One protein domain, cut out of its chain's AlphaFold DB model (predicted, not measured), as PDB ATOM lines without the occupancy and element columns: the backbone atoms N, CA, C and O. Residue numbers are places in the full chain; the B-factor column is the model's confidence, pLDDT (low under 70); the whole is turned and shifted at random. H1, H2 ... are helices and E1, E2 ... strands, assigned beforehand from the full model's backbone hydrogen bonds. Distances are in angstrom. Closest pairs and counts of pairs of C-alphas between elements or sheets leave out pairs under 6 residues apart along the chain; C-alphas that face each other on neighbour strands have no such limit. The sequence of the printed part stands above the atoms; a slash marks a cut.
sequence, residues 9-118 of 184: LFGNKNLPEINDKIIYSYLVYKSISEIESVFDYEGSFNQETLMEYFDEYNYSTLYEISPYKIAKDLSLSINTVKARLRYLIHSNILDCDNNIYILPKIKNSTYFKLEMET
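What this domain is: This is residues 9 to 118 of the 184 residues of an uncharacterized protein of Bacteroides sp. CBA7301 (UniProt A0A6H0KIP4). H1 runs through the middle, crossed at residues 19 to 24 by H4, which H3 joins, while a small two-strand ribbon, E1 and E2, packs beside residues 24 to 32. H2 lies near the last residue of H1, and H5 and H6 form a looser closing part. The printed part has 110 residues, ordered H1 H2 E1 H3 H4 E2 H5 H6, mostly helix, with an antiparallel sheet E1 - E2. It is compact, with a radius of gyration of the C-alphas of 13.7 A, spanning 35 by 28 by 26 A.

How they stand to each other: Start with H1, residues 18 to 32; its residues 19 to 24 touch H4, residues 78 to 90, about perpendicular at 75 degrees, closest at C-alphas 20 and 84, 5.8 A. H2, residues 47 to 56, is close to H1 but not clearly touching, C-alphas 32 and 50 being 7.8 A apart. E1, residues 59 to 61, is antiparallel to E2, residues 99 to 101, with N 60 and O 100 at 2.9 A. H3, residues 67 to 73, touches residues 78 to 82 of H4, C-alphas 71 and 78 at 5.3 A. H5, residues 104 to 107, and H6, residues 110 to 118, meet only through their link. Every O i to N i+4 pair is within hydrogen-bond range in H1 to H4; in H6 2 of 5 are, with 3 of 6 O i to N i+3 pairs, and H5 is too short for an i+4 pair.

Where its parts are: Find C-alpha 18 at (-29.173, -1.076, 16.691); H1 runs 21.2 A from there. H2 spans 14.7 A, H4 18.4 A. H6 ends at C-alpha 118, (-35.007, 19.375, 13.590).

The domain as a whole: The printed part has no cut; the H1 to H2 link is long. Residues 9 to 13, 39 to 45 and 105 to 118 are under pLDDT 70.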
ATOM      1  N   LEU A   9     -29.801   2.637   9.760       53.00
ATOM      2  CA  LEU A   9     -29.567   1.685   8.659       53.00
ATOM      3  C   LEU A   9     -30.318   0.349   8.881       53.00
ATOM      4  O   LEU A   9     -29.707  -0.724   8.987       53.00
ATOM      5  N   PHE A  10     -31.644   0.385   9.021       50.66
ATOM      6  CA  PHE A  10     -32.472  -0.798   9.247       50.66
ATOM      7  C   PHE A  10     -32.297  -1.808   8.103       50.66
ATOM      8  O   PHE A  10     -32.480  -1.505   6.928       50.66
ATOM      9  N   GLY A  11     -31.939  -3.049   8.450       51.47
ATOM     10  CA  GLY A  11     -31.671  -4.115   7.475       51.47
ATOM     11  C   GLY A  11     -30.239  -4.155   6.925       51.47
ATOM     12  O   GLY A  11     -29.967  -4.913   5.991       51.47
ATOM     13  N   ASN A  12     -29.299  -3.381   7.477       65.00
ATOM     14  CA  ASN A  12     -27.884  -3.590   7.189       65.00
ATOM     15  C   ASN A  12     -27.351  -4.829   7.930       65.00
ATOM     16  O   ASN A  12     -27.290  -4.840   9.154       65.00
ATOM     17  N   LYS A  13     -26.966  -5.868   7.176       68.69
ATOM     18  CA  LYS A  13     -26.419  -7.117   7.727       68.69
ATOM     19  C   LYS A  13     -25.026  -6.938   8.349       68.69
ATOM     20  O   LYS A  13     -24.676  -7.720   9.221       68.69
ATOM     21  N   ASN A  14     -24.285  -5.899   7.954       74.19
ATOM     22  CA  ASN A  14     -22.948  -5.595   8.482       74.19
ATOM     23  C   ASN A  14     -23.005  -4.862   9.834       74.19
ATOM     24  O   ASN A  14     -21.988  -4.699  10.489       74.19
ATOM     25  N   LEU A  15     -24.188  -4.386  10.239       81.25
ATOM     26  CA  LEU A  15     -24.426  -3.708  11.515       81.25
ATOM     27  C   LEU A  15     -25.660  -4.352  12.157       81.25
ATOM     28  O   LEU A  15     -26.754  -3.794  12.056       81.25
ATOM     29  N   PRO A  16     -25.543  -5.561  12.725       75.06
ATOM     30  CA  PRO A  16     -26.684  -6.381  13.115       75.06
ATOM     31  C   PRO A  16     -27.496  -5.743  14.245       75.06
ATOM     32  O   PRO A  16     -28.726  -5.690  14.155       75.06
ATOM     33  N   GLU A  17     -26.852  -5.163  15.257       81.38
ATOM     34  CA  GLU A  17     -27.534  -4.523  16.381       81.38
ATOM     35  C   GLU A  17     -27.864  -3.056  16.089       81.38
ATOM     36  O   GLU A  17     -27.285  -2.405  15.219       81.38
ATOM     37  N   ILE A  18     -28.839  -2.501  16.807       75.75
ATOM     38  CA  ILE A  18     -29.173  -1.076  16.691       75.75
ATOM     39  C   ILE A  18     -28.039  -0.186  17.209       75.75
ATOM     40  O   ILE A  18     -27.736   0.829  16.595       75.75
ATOM     41  N   ASN A  19     -27.361  -0.601  18.280       80.69
ATOM     42  CA  ASN A  19     -26.245   0.153  18.843       80.69
ATOM     43  C   ASN A  19     -25.016   0.142  17.921       80.69
ATOM     44  O   ASN A  19     -24.263   1.111  17.941       80.69
ATOM     45  N   ASP A  20     -24.850  -0.892  17.080       83.69
ATOM     46  CA  ASP A  20     -23.859  -0.884  15.994       83.69
ATOM     47  C   ASP A  20     -24.188   0.235  15.011       83.69
ATOM     48  O   ASP A  20     -23.342   1.068  14.715       83.69
ATOM     49  N   LYS A  21     -25.445   0.282  14.550       79.56
ATOM     50  CA  LYS A  21     -25.922   1.274  13.575       79.56
ATOM     51  C   LYS A  21     -25.797   2.693  14.105       79.56
ATOM     52  O   LYS A  21     -25.383   3.562  13.346       79.56
ATOM     53  N   ILE A  22     -26.154   2.893  15.374       77.56
ATOM     54  CA  ILE A  22     -25.996   4.142  16.115       77.56
ATOM     55  C   ILE A  22     -24.501   4.492  16.144       77.56
ATOM     56  O   ILE A  22     -24.065   5.394  15.450       77.56
ATOM     57  N   ILE A  23     -23.647   3.733  16.823       83.88
ATOM     58  CA  ILE A  23     -22.248   4.161  16.996       83.88
ATOM     59  C   ILE A  23     -21.509   4.319  15.662       83.88
ATOM     60  O   ILE A  23     -20.839   5.329  15.476       83.88
ATOM     61  N   TYR A  24     -21.683   3.384  14.725       85.00
ATOM     62  CA  TYR A  24     -21.113   3.469  13.379       85.00
ATOM     63  C   TYR A  24     -21.432   4.797  12.712       85.00
ATOM     64  O   TYR A  24     -20.555   5.519  12.252       85.00
ATOM     65  N   SER A  25     -22.712   5.127  12.700       76.88
ATOM     66  CA  SER A  25     -23.173   6.366  12.133       76.88
ATOM     67  C   SER A  25     -22.513   7.552  12.851       76.88
ATOM     68  O   SER A  25     -21.910   8.395  12.208       76.88
ATOM     69  N   TYR A  26     -22.522   7.613  14.181       79.44
ATOM     70  CA  TYR A  26     -21.942   8.764  14.878       79.44
ATOM     71  C   TYR A  26     -20.487   9.023  14.509       79.44
ATOM     72  O   TYR A  26     -20.078  10.166  14.323       79.44
ATOM     73  N   LEU A  27     -19.739   7.941  14.348       83.88
ATOM     74  CA  LEU A  27     -18.368   7.977  13.879       83.88
ATOM     75  C   LEU A  27     -18.259   8.470  12.434       83.88
ATOM     76  O   LEU A  27     -17.456   9.364  12.184       83.88
ATOM     77  N   VAL A  28     -19.080   7.957  11.508       82.12
ATOM     78  CA  VAL A  28     -19.088   8.407  10.105       82.12
ATOM     79  C   VAL A  28     -19.261   9.910  10.041       82.12
ATOM     80  O   VAL A  28     -18.436  10.584   9.443       82.12
ATOM     81  N   TYR A  29     -20.264  10.465  10.710       75.75
ATOM     82  CA  TYR A  29     -20.413  11.910  10.662       75.75
ATOM     83  C   TYR A  29     -19.256  12.668  11.267       75.75
ATOM     84  O   TYR A  29     -18.847  13.678  10.712       75.75
ATOM     85  N   LYS A  30     -18.781  12.243  12.443       79.50
ATOM     86  CA  LYS A  30     -17.689  12.969  13.083       79.50
ATOM     87  C   LYS A  30     -16.480  13.019  12.160       79.50
ATOM     88  O   LYS A  30     -15.774  14.009  12.159       79.50
ATOM     89  N   SER A  31     -16.313  11.985  11.346       80.94
ATOM     90  CA  SER A  31     -15.293  11.910  10.310       80.94
ATOM     91  C   SER A  31     -15.586  12.862   9.148       80.94
ATOM     92  O   SER A  31     -14.730  13.666   8.802       80.94
ATOM     93  N   ILE A  32     -16.801  12.856   8.585       78.06
ATOM     94  CA  ILE A  32     -17.103  13.737   7.445       78.06
ATOM     95  C   ILE A  32     -17.196  15.217   7.827       78.06
ATOM     96  O   ILE A  32     -17.070  16.069   6.958       78.06
ATOM     97  N   SER A  33     -17.476  15.540   9.098       73.19
ATOM     98  CA  SER A  33     -17.537  16.933   9.552       73.19
ATOM     99  C   SER A  33     -16.182  17.625   9.498       73.19
ATOM    100  O   SER A  33     -16.131  18.846   9.568       73.19
ATOM    101  N   GLU A  34     -15.110  16.846   9.361       78.62
ATOM    102  CA  GLU A  34     -13.747  17.332   9.155       78.62
ATOM    103  C   GLU A  34     -13.368  17.403   7.666       78.62
ATOM    104  O   GLU A  34     -12.285  17.880   7.338       78.62
ATOM    105  N   ILE A  35     -14.229  16.933   6.752       80.00
ATOM    106  CA  ILE A  35     -13.998  17.082   5.312       80.00
ATOM    107  C   ILE A  35     -14.269  18.538   4.942       80.00
ATOM    108  O   ILE A  35     -15.353  19.078   5.186       80.00
ATOM    109  N   GLU A  36     -13.268  19.168   4.335       79.19
ATOM    110  CA  GLU A  36     -13.347  20.554   3.898       79.19
ATOM    111  C   GLU A  36     -14.541  20.767   2.955       79.19
ATOM    112  O   GLU A  36     -14.837  19.940   2.094       79.19
ATOM    113  N   SER A  37     -15.238  21.892   3.121       78.94
ATOM    114  CA  SER A  37     -16.392  22.301   2.303       78.94
ATOM    115  C   SER A  37     -17.653  21.425   2.399       78.94
ATOM    116  O   SER A  37     -18.674  21.792   1.820       78.94
ATOM    117  N   VAL A  38     -17.651  20.326   3.171       75.69
ATOM    118  CA  VAL A  38     -18.890  19.579   3.481       75.69
ATOM    119  C   VAL A  38     -19.813  20.393   4.389       75.69
ATOM    120  O   VAL A  38     -21.034  20.290   4.279       75.69
ATOM    121  N   PHE A  39     -19.245  21.228   5.258       69.25
ATOM    122  CA  PHE A  39     -19.978  22.234   6.021       69.25
ATOM    123  C   PHE A  39     -19.389  23.612   5.726       69.25
ATOM    124  O   PHE A  39     -18.171  23.789   5.795       69.25
ATOM    125  N   ASP A  40     -20.240  24.582   5.394       68.12
ATOM    126  CA  ASP A  40     -19.805  25.970   5.232       68.12
ATOM    127  C   ASP A  40     -19.580  26.667   6.592       68.12
ATOM    128  O   ASP A  40     -19.788  26.095   7.668       68.12
ATOM    129  N   TYR A  41     -19.141  27.927   6.556       64.00
ATOM    130  CA  TYR A  41     -18.858  28.722   7.756       64.00
ATOM    131  C   TYR A  41     -20.108  29.022   8.609       64.00
ATOM    132  O   TYR A  41     -19.973  29.376   9.782       64.00
ATOM    133  N   GLU A  42     -21.311  28.874   8.043       62.34
ATOM    134  CA  GLU A  42     -22.602  29.001   8.736       62.34
ATOM    135  C   GLU A  42     -23.082  27.650   9.297       62.34
ATOM    136  O   GLU A  42     -24.023  27.598  10.093       62.34
ATOM    137  N   GLY A  43     -22.392  26.558   8.950       57.28
ATOM    138  CA  GLY A  43     -22.727  25.189   9.325       57.28
ATOM    139  C   GLY A  43     -23.733  24.526   8.385       57.28
ATOM    140  O   GLY A  43     -24.280  23.480   8.746       57.28
ATOM    141  N   SER A  44     -23.990  25.099   7.207       66.25
ATOM    142  CA  SER A  44     -24.858  24.500   6.196       66.25
ATOM    143  C   SER A  44     -24.157  23.323   5.532       66.25
ATOM    144  O   SER A  44     -23.017  23.418   5.080       66.25
ATOM    145  N   PHE A  45     -24.859  22.197   5.472       69.69
ATOM    146  CA  PHE A  45     -24.370  20.967   4.864       69.69
ATOM    147  C   PHE A  45     -24.441  21.011   3.331       69.69
ATOM    148  O   PHE A  45     -25.521  21.193   2.764       69.69
ATOM    149  N   ASN A  46     -23.313  20.752   2.670       74.69
ATOM    150  CA  ASN A  46     -23.229  20.572   1.226       74.69
ATOM    151  C   ASN A  46     -23.247  19.077   0.863       74.69
ATOM    152  O   ASN A  46     -22.249  18.361   0.976       74.69
ATOM    153  N   GLN A  47     -24.408  18.603   0.403       73.69
ATOM    154  CA  GLN A  47     -24.585  17.208   0.004       73.69
ATOM    155  C   GLN A  47     -23.775  16.844  -1.249       73.69
ATOM    156  O   GLN A  47     -23.321  15.708  -1.343       73.69
ATOM    157  N   GLU A  48     -23.606  17.766  -2.197       78.50
ATOM    158  CA  GLU A  48     -22.889  17.510  -3.451       78.50
ATOM    159  C   GLU A  48     -21.414  17.218  -3.172       78.50
ATOM    160  O   GLU A  48     -20.933  16.143  -3.518       78.50
ATOM    161  N   THR A  49     -20.756  18.083  -2.395       80.94
ATOM    162  CA  THR A  49     -19.362  17.892  -1.958       80.94
ATOM    163  C   THR A  49     -19.159  16.584  -1.197       80.94
ATOM    164  O   THR A  49     -18.163  15.889  -1.396       80.94
ATOM    165  N   LEU A  50     -20.111  16.196  -0.340       78.06
ATOM    166  CA  LEU A  50     -20.012  14.910   0.350       78.06
ATOM    167  C   LEU A  50     -20.096  13.723  -0.625       78.06
ATOM    168  O   LEU A  50     -19.403  12.722  -0.437       78.06
ATOM    169  N   MET A  51     -20.962  13.802  -1.638       77.38
ATOM    170  CA  MET A  51     -21.101  12.728  -2.625       77.38
ATOM    171  C   MET A  51     -19.867  12.626  -3.520       77.38
ATOM    172  O   MET A  51     -19.403  11.509  -3.736       77.38
ATOM    173  N   GLU A  52     -19.298  13.756  -3.944       83.94
ATOM    174  CA  GLU A  52     -18.022  13.802  -4.672       83.94
ATOM    175  C   GLU A  52     -16.908  13.111  -3.875       83.94
ATOM    176  O   GLU A  52     -16.251  12.205  -4.389       83.94
ATOM    177  N   TYR A  53     -16.766  13.446  -2.584       82.62
ATOM    178  CA  TYR A  53     -15.801  12.784  -1.703       82.62
ATOM    179  C   TYR A  53     -16.025  11.268  -1.646       82.62
ATOM    180  O   TYR A  53     -15.083  10.484  -1.745       82.62
ATOM    181  N   PHE A  54     -17.275  10.828  -1.504       78.19
ATOM    182  CA  PHE A  54     -17.584   9.403  -1.428       78.19
ATOM    183  C   PHE A  54     -17.438   8.651  -2.755       78.19
ATOM    184  O   PHE A  54     -17.393   7.415  -2.751       78.19
ATOM    185  N   ASP A  55     -17.454   9.337  -3.893       79.12
ATOM    186  CA  ASP A  55     -17.208   8.726  -5.200       79.12
ATOM    187  C   ASP A  55     -15.721   8.448  -5.425       79.12
ATOM    188  O   ASP A  55     -15.378   7.464  -6.083       79.12
ATOM    189  N   GLU A  56     -14.851   9.232  -4.792       82.19
ATOM    190  CA  GLU A  56     -13.405   9.025  -4.800       82.19
ATOM    191  C   GLU A  56     -12.941   8.075  -3.679       82.19
ATOM    192  O   GLU A  56     -12.099   7.202  -3.906       82.19
ATOM    193  N   TYR A  57     -13.538   8.176  -2.486       80.75
ATOM    194  CA  TYR A  57     -13.123   7.439  -1.292       80.75
ATOM    195  C   TYR A  57     -14.264   6.605  -0.697       80.75
ATOM    196  O   TYR A  57     -15.351   7.092  -0.393       80.75
ATOM    197  N   ASN A  58     -14.000   5.320  -0.442       79.38
ATOM    198  CA  ASN A  58     -14.925   4.447   0.294       79.38
ATOM    199  C   ASN A  58     -14.628   4.388   1.806       79.38
ATOM    200  O   ASN A  58     -15.249   3.606   2.530       79.38
ATOM    201  N   TYR A  59     -13.710   5.223   2.289       83.44
ATOM    202  CA  TYR A  59     -13.351   5.387   3.692       83.44
ATOM    203  C   TYR A  59     -13.228   6.875   4.039       83.44
ATOM    204  O   TYR A  59     -13.067   7.713   3.160       83.44
ATOM    205  N   SER A  60     -13.296   7.191   5.329       83.31
ATOM    206  CA  SER A  60     -12.974   8.511   5.876       83.31
ATOM    207  C   SER A  60     -12.069   8.326   7.085       83.31
ATOM    208  O   SER A  60     -12.290   7.407   7.874       83.31
ATOM    209  N   THR A  61     -11.081   9.197   7.271       85.12
ATOM    210  CA  THR A  61     -10.275   9.185   8.498       85.12
ATOM    211  C   THR A  61     -11.159   9.517   9.691       85.12
ATOM    212  O   THR A  61     -11.905  10.497   9.669       85.12
ATOM    213  N   LEU A  62     -11.113   8.671  10.719       83.38
ATOM    214  CA  LEU A  62     -11.941   8.821  11.900       83.38
ATOM    215  C   LEU A  62     -11.465  10.016  12.719       83.38
ATOM    216  O   LEU A  62     -10.312  10.075  13.147       83.38
ATOM    217  N   TYR A  63     -12.394  10.919  13.019       78.75
ATOM    218  CA  TYR A  63     -12.160  11.984  13.988       78.75
ATOM    219  C   TYR A  63     -11.744  11.402  15.342       78.75
ATOM    220  O   TYR A  63     -12.401  10.499  15.872       78.75
ATOM    221  N   GLU A  64     -10.665  11.931  15.921       80.38
ATOM    222  CA  GLU A  64     -10.133  11.431  17.182       80.38
ATOM    223  C   GLU A  64     -11.129  11.691  18.322       80.38
ATOM    224  O   GLU A  64     -11.261  12.793  18.858       80.38
ATOM    225  N   ILE A  65     -11.874  10.648  18.698       81.81
ATOM    226  CA  ILE A  65     -12.906  10.745  19.721       81.81
ATOM    227  C   ILE A  65     -12.830   9.607  20.726       81.81
ATOM    228  O   ILE A  65     -12.913   8.422  20.407       81.81
ATOM    229  N   SER A  66     -12.719   9.979  22.002       89.12
ATOM    230  CA  SER A  66     -12.642   8.989  23.070       89.12
ATOM    231  C   SER A  66     -13.968   8.227  23.238       89.12
ATOM    232  O   SER A  66     -15.048   8.827  23.166       89.12
ATOM    233  N   PRO A  67     -13.932   6.930  23.602       90.62
ATOM    234  CA  PRO A  67     -15.140   6.164  23.912       90.62
ATOM    235  C   PRO A  67     -16.016   6.803  25.001       90.62
ATOM    236  O   PRO A  67     -17.237   6.661  24.986       90.62
ATOM    237  N   TYR A  68     -15.409   7.536  25.941       90.62
ATOM    238  CA  TYR A  68     -16.125   8.281  26.979       90.62
ATOM    239  C   TYR A  68     -16.932   9.443  26.407       90.62
ATOM    240  O   TYR A  68     -18.069   9.669  26.829       90.62
ATOM    241  N   LYS A  69     -16.367  10.158  25.432       87.44
ATOM    242  CA  LYS A  69     -17.058  11.241  24.740       87.44
ATOM    243  C   LYS A  69     -18.238  10.701  23.934       87.44
ATOM    244  O   LYS A  69     -19.335  11.217  24.104       87.44
ATOM    245  N   ILE A  70     -18.050   9.605  23.192       87.25
ATOM    246  CA  ILE A  70     -19.138   8.906  22.480       87.25
ATOM    247  C   ILE A  70     -20.252   8.498  23.455       87.25
ATOM    248  O   ILE A  70     -21.425   8.767  23.212       87.25
ATOM    249  N   ALA A  71     -19.895   7.869  24.580       84.94
ATOM    250  CA  ALA A  71     -20.859   7.419  25.582       84.94
ATOM    251  C   ALA A  71     -21.691   8.577  26.144       84.94
ATOM    252  O   ALA A  71     -22.912   8.471  26.246       84.94
ATOM    253  N   LYS A  72     -21.038   9.702  26.459       83.69
ATOM    254  CA  LYS A  72     -21.702  10.920  26.934       83.69
ATOM    255  C   LYS A  72     -22.636  11.502  25.875       83.69
ATOM    256  O   LYS A  72     -23.786  11.807  26.175       83.69
ATOM    257  N   ASP A  73     -22.137  11.635  24.654       78.25
ATOM    258  CA  ASP A  73     -22.823  12.293  23.547       78.25
ATOM    259  C   ASP A  73     -24.059  11.507  23.093       78.25
ATOM    260  O   ASP A  73     -25.122  12.085  22.866       78.25
ATOM    261  N   LEU A  74     -23.958  10.178  23.079       76.88
ATOM    262  CA  LEU A  74     -25.051   9.273  22.721       76.88
ATOM    263  C   LEU A  74     -25.891   8.817  23.918       76.88
ATOM    264  O   LEU A  74     -26.835   8.056  23.737       76.88
ATOM    265  N   SER A  75     -25.554   9.250  25.138       75.50
ATOM    266  CA  SER A  75     -26.200   8.789  26.377       75.50
ATOM    267  C   SER A  75     -26.237   7.255  26.522       75.50
ATOM    268  O   SER A  75     -27.169   6.686  27.093       75.50
ATOM    269  N   LEU A  76     -25.200   6.579  26.021       81.50
ATOM    270  CA  LEU A  76     -25.022   5.130  26.105       81.50
ATOM    271  C   LEU A  76     -24.076   4.762  27.247       81.50
ATOM    272  O   LEU A  76     -23.203   5.536  27.641       81.50
ATOM    273  N   SER A  77     -24.194   3.534  27.758       85.88
ATOM    274  CA  SER A  77     -23.212   3.037  28.723       85.88
ATOM    275  C   SER A  77     -21.830   2.919  28.068       85.88
ATOM    276  O   SER A  77     -21.704   2.481  26.921       85.88
ATOM    277  N   ILE A  78     -20.769   3.244  28.814       91.56
ATOM    278  CA  ILE A  78     -19.390   3.108  28.321       91.56
ATOM    279  C   ILE A  78     -19.065   1.669  27.895       91.56
ATOM    280  O   ILE A  78     -18.322   1.453  26.940       91.56
ATOM    281  N   ASN A  79     -19.658   0.676  28.564       91.12
ATOM    282  CA  ASN A  79     -19.479  -0.735  28.231       91.12
ATOM    283  C   ASN A  79     -20.133  -1.082  26.893       91.12
ATOM    284  O   ASN A  79     -19.524  -1.792  26.094       91.12
ATOM    285  N   THR A  80     -21.323  -0.534  26.621       87.38
ATOM    286  CA  THR A  80     -21.979  -0.638  25.312       87.38
ATOM    287  C   THR A  80     -21.073  -0.051  24.239       87.38
ATOM    288  O   THR A  80     -20.754  -0.745  23.281       87.38
ATOM    289  N   VAL A  81     -20.578   1.175  24.431       89.81
ATOM    290  CA  VAL A  81     -19.706   1.832  23.447       89.81
ATOM    291  C   VAL A  81     -18.448   1.013  23.170       89.81
ATOM    292  O   VAL A  81     -18.170   0.692  22.019       89.81
ATOM    293  N   LYS A  82     -17.718   0.598  24.212       93.00
ATOM    294  CA  LYS A  82     -16.499  -0.214  24.057       93.00
ATOM    295  C   LYS A  82     -16.771  -1.539  23.343       93.00
ATOM    296  O   LYS A  82     -15.978  -1.947  22.499       93.00
ATOM    297  N   ALA A  83     -17.869  -2.220  23.673       91.56
ATOM    298  CA  ALA A  83     -18.237  -3.471  23.017       91.56
ATOM    299  C   ALA A  83     -18.532  -3.270  21.526       91.56
ATOM    300  O   ALA A  83     -18.089  -4.072  20.707       91.56
ATOM    301  N   ARG A  84     -19.227  -2.185  21.178       91.12
ATOM    302  CA  ARG A  84     -19.590  -1.877  19.794       91.12
ATOM    303  C   ARG A  84     -18.411  -1.398  18.956       91.12
ATOM    304  O   ARG A  84     -18.267  -1.851  17.831       91.12
ATOM    305  N   LEU A  85     -17.508  -0.593  19.513       91.81
ATOM    306  CA  LEU A  85     -16.259  -0.228  18.833       91.81
ATOM    307  C   LEU A  85     -15.417  -1.463  18.485       91.81
ATOM    308  O   LEU A  85     -14.960  -1.592  17.355       91.81
ATOM    309  N   ARG A  86     -15.283  -2.420  19.418       91.75
ATOM    310  CA  ARG A  86     -14.602  -3.696  19.135       91.75
ATOM    311  C   ARG A  86     -15.263  -4.474  18.002       91.75
ATOM    312  O   ARG A  86     -14.558  -5.065  17.194       91.75
ATOM    313  N   TYR A  87     -16.594  -4.478  17.946       92.44
ATOM    314  CA  TYR A  87     -17.326  -5.117  16.856       92.44
ATOM    315  C   TYR A  87     -17.021  -4.463  15.501       92.44
ATOM    316  O   TYR A  87     -16.754  -5.177  14.539       92.44
ATOM    317  N   LEU A  88     -17.015  -3.126  15.429       90.94
ATOM    318  CA  LEU A  88     -16.712  -2.397  14.192       90.94
ATOM    319  C   LEU A  88     -15.288  -2.678  13.695       90.94
ATOM    320  O   LEU A  88     -15.110  -2.901  12.500       90.94
ATOM    321  N   ILE A  89     -14.310  -2.745  14.604       90.69
ATOM    322  CA  ILE A  89     -12.928  -3.132  14.280       90.69
ATOM    323  C   ILE A  89     -12.884  -4.573  13.761       90.69
ATOM    324  O   ILE A  89     -12.372  -4.840  12.682       90.69
ATOM    325  N   HIS A  90     -13.483  -5.515  14.495       90.69
ATOM    326  CA  HIS A  90     -13.491  -6.928  14.103       90.69
ATOM    327  C   HIS A  90     -14.207  -7.183  12.766       90.69
ATOM    328  O   HIS A  90     -13.888  -8.133  12.059       90.69
ATOM    329  N   SER A  91     -15.171  -6.332  12.420       88.94
ATOM    330  CA  SER A  91     -15.929  -6.411  11.169       88.94
ATOM    331  C   SER A  91     -15.261  -5.662  10.009       88.94
ATOM    332  O   SER A  91     -15.885  -5.532   8.958       88.94
ATOM    333  N   ASN A  92     -14.033  -5.150  10.189       88.06
ATOM    334  CA  ASN A  92     -13.302  -4.312   9.227       88.06
ATOM    335  C   ASN A  92     -14.094  -3.074   8.766       88.06
ATOM    336  O   ASN A  92     -13.957  -2.611   7.636       88.06
ATOM    337  N   ILE A  93     -14.966  -2.557   9.634       88.88
ATOM    338  CA  ILE A  93     -15.673  -1.287   9.421       88.88
ATOM    339  C   ILE A  93     -14.828  -0.127   9.953       88.88
ATOM    340  O   ILE A  93     -14.908   0.976   9.425       88.88
ATOM    341  N   LEU A  94     -14.028  -0.384  10.988       89.00
ATOM    342  CA  LEU A  94     -12.922   0.464  11.417       89.00
ATOM    343  C   LEU A  94     -11.624  -0.299  11.167       89.00
ATOM    344  O   LEU A  94     -11.523  -1.452  11.592       89.00
ATOM    345  N   ASP A  95     -10.661   0.313  10.488       84.50
ATOM    346  CA  ASP A  95      -9.347  -0.294  10.266       84.50
ATOM    347  C   ASP A  95      -8.324   0.109  11.350       84.50
ATOM    348  O   ASP A  95      -8.615   0.871  12.280       84.50
ATOM    349  N   CYS A  96      -7.119  -0.456  11.260       77.94
ATOM    350  CA  CYS A  96      -6.021  -0.178  12.190       77.94
ATOM    351  C   CYS A  96      -5.428   1.229  12.025       77.94
ATOM    352  O   CYS A  96      -4.813   1.728  12.966       77.94
ATOM    353  N   ASP A  97      -5.636   1.854  10.867       81.06
ATOM    354  CA  ASP A  97      -5.192   3.212  10.546       81.06
ATOM    355  C   ASP A  97      -6.232   4.260  10.976       81.06
ATOM    356  O   ASP A  97      -6.119   5.441  10.651       81.06
ATOM    357  N   ASN A  98      -7.229   3.830  11.759       84.00
ATOM    358  CA  ASN A  98      -8.297   4.664  12.277       84.00
ATOM    359  C   ASN A  98      -9.144   5.285  11.154       84.00
ATOM    360  O   ASN A  98      -9.616   6.408  11.287       84.00
ATOM    361  N   ASN A  99      -9.371   4.565  10.057       88.12
ATOM    362  CA  ASN A  99     -10.355   4.936   9.049       88.12
ATOM    363  C   ASN A  99     -11.662   4.184   9.275       88.12
ATOM    364  O   ASN A  99     -11.686   3.019   9.680       88.12
ATOM    365  N   ILE A 100     -12.771   4.855   8.977       88.31
ATOM    366  CA  ILE A 100     -14.101   4.265   8.957       88.31
ATOM    367  C   ILE A 100     -14.545   4.007   7.522       88.31
ATOM    368  O   ILE A 100     -14.572   4.909   6.687       88.31
ATOM    369  N   TYR A 101     -14.931   2.767   7.240       86.69
ATOM    370  CA  TYR A 101     -15.495   2.384   5.955       86.69
ATOM    371  C   TYR A 101     -16.900   2.971   5.789       86.69
ATOM    372  O   TYR A 101     -17.787   2.767   6.630       86.69
ATOM    373  N   ILE A 102     -17.134   3.662   4.678       82.06
ATOM    374  CA  ILE A 102     -18.423   4.268   4.353       82.06
ATOM    375  C   ILE A 102     -19.263   3.250   3.589       82.06
ATOM    376  O   ILE A 102     -19.034   2.940   2.422       82.06
ATOM    377  N   LEU A 103     -20.280   2.708   4.259       78.12
ATOM    378  CA  LEU A 103     -21.185   1.738   3.665       78.12
ATOM    379  C   LEU A 103     -21.969   2.431   2.541       78.12
ATOM    380  O   LEU A 103     -22.600   3.454   2.808       78.12
ATOM    381  N   PRO A 104     -22.067   1.848   1.330       71.44
ATOM    382  CA  PRO A 104     -22.769   2.471   0.199       71.44
ATOM    383  C   PRO A 104     -24.214   2.888   0.506       71.44
ATOM    384  O   PRO A 104     -24.737   3.842  -0.056       71.44
ATOM    385  N   LYS A 105     -24.860   2.200   1.458       67.81
ATOM    386  CA  LYS A 105     -26.211   2.516   1.947       67.81
ATOM    387  C   LYS A 105     -26.323   3.880   2.643       67.81
ATOM    388  O   LYS A 105     -27.439   4.364   2.782       67.81
ATOM    389  N   ILE A 106     -25.217   4.482   3.090       64.81
ATOM    390  CA  ILE A 106     -25.206   5.849   3.632       64.81
ATOM    391  C   ILE A 106     -25.380   6.886   2.528       64.81
ATOM    392  O   ILE A 106     -26.071   7.868   2.767       64.81
ATOM    393  N   LYS A 107     -24.838   6.655   1.323       60.59
ATOM    394  CA  LYS A 107     -24.937   7.623   0.215       60.59
ATOM    395  C   LYS A 107     -26.391   8.001  -0.110       60.59
ATOM    396  O   LYS A 107     -26.669   9.122  -0.510       60.59
ATOM    397  N   ASN A 108     -27.323   7.077   0.137       54.66
ATOM    398  CA  ASN A 108     -28.748   7.228  -0.165       54.66
ATOM    399  C   ASN A 108     -29.637   7.447   1.073       54.66
ATOM    400  O   ASN A 108     -30.860   7.406   0.946       54.66
ATOM    401  N   SER A 109     -29.080   7.593   2.281       54.69
ATOM    402  CA  SER A 109     -29.897   7.686   3.497       54.69
ATOM    403  C   SER A 109     -30.238   9.139   3.854       54.69
ATOM    404  O   SER A 109     -29.445  10.055   3.658       54.69
ATOM    405  N   THR A 110     -31.416   9.364   4.449       52.91
ATOM    406  CA  THR A 110     -31.924  10.662   4.978       52.91
ATOM    407  C   THR A 110     -31.123  11.236   6.159       52.91
ATOM    408  O   THR A 110     -31.559  12.126   6.883       52.91
ATOM    409  N   TYR A 111     -29.928  10.709   6.351       49.78
ATOM    410  CA  TYR A 111     -29.121  10.729   7.549       49.78
ATOM    411  C   TYR A 111     -28.613  12.110   7.967       49.78
ATOM    412  O   TYR A 111     -28.535  12.393   9.162       49.78
ATOM    413  N   PHE A 112     -28.333  12.979   6.997       48.34
ATOM    414  CA  PHE A 112     -27.867  14.347   7.243       48.34
ATOM    415  C   PHE A 112     -28.997  15.332   7.534       48.34
ATOM    416  O   PHE A 112     -28.799  16.298   8.266       48.34
ATOM    417  N   LYS A 113     -30.203  15.064   7.027       53.34
ATOM    418  CA  LYS A 113     -31.329  16.001   7.128       53.34
ATOM    419  C   LYS A 113     -31.889  16.109   8.542       53.34
ATOM    420  O   LYS A 113     -32.273  17.190   8.972       53.34
ATOM    421  N   LEU A 114     -31.879  15.008   9.298       55.03
ATOM    422  CA  LEU A 114     -32.611  14.940  10.560       55.03
ATOM    423  C   LEU A 114     -32.112  15.880  11.645       55.03
ATOM    424  O   LEU A 114     -32.949  16.397  12.358       55.03
ATOM    425  N   GLU A 115     -30.822  16.151  11.819       49.72
ATOM    426  CA  GLU A 115     -30.448  17.168  12.814       49.72
ATOM    427  C   GLU A 115     -30.516  18.586  12.261       49.72
ATOM    428  O   GLU A 115     -31.013  19.471  12.960       49.72
ATOM    429  N   MET A 116     -30.049  18.786  11.028       50.94
ATOM    430  CA  MET A 116     -30.047  20.097  10.382       50.94
ATOM    431  C   MET A 116     -31.434  20.743  10.408       50.94
ATOM    432  O   MET A 116     -31.560  21.928  10.693       50.94
ATOM    433  N   GLU A 117     -32.475  19.949  10.153       59.03
ATOM    434  CA  GLU A 117     -33.843  20.448  10.045       59.03
ATOM    435  C   GLU A 117     -34.595  20.436  11.390       59.03
ATOM    436  O   GLU A 117     -35.531  21.213  11.568       59.03
ATOM    437  N   THR A 118     -34.209  19.589  12.360       65.81
ATOM    438  CA  THR A 118     -35.007  19.375  13.590       65.81
ATOM    439  C   THR A 118     -34.407  19.948  14.874       65.81
ATOM    440  O   THR A 118     -35.133  20.169  15.846       65.81
TER     441      THR A 118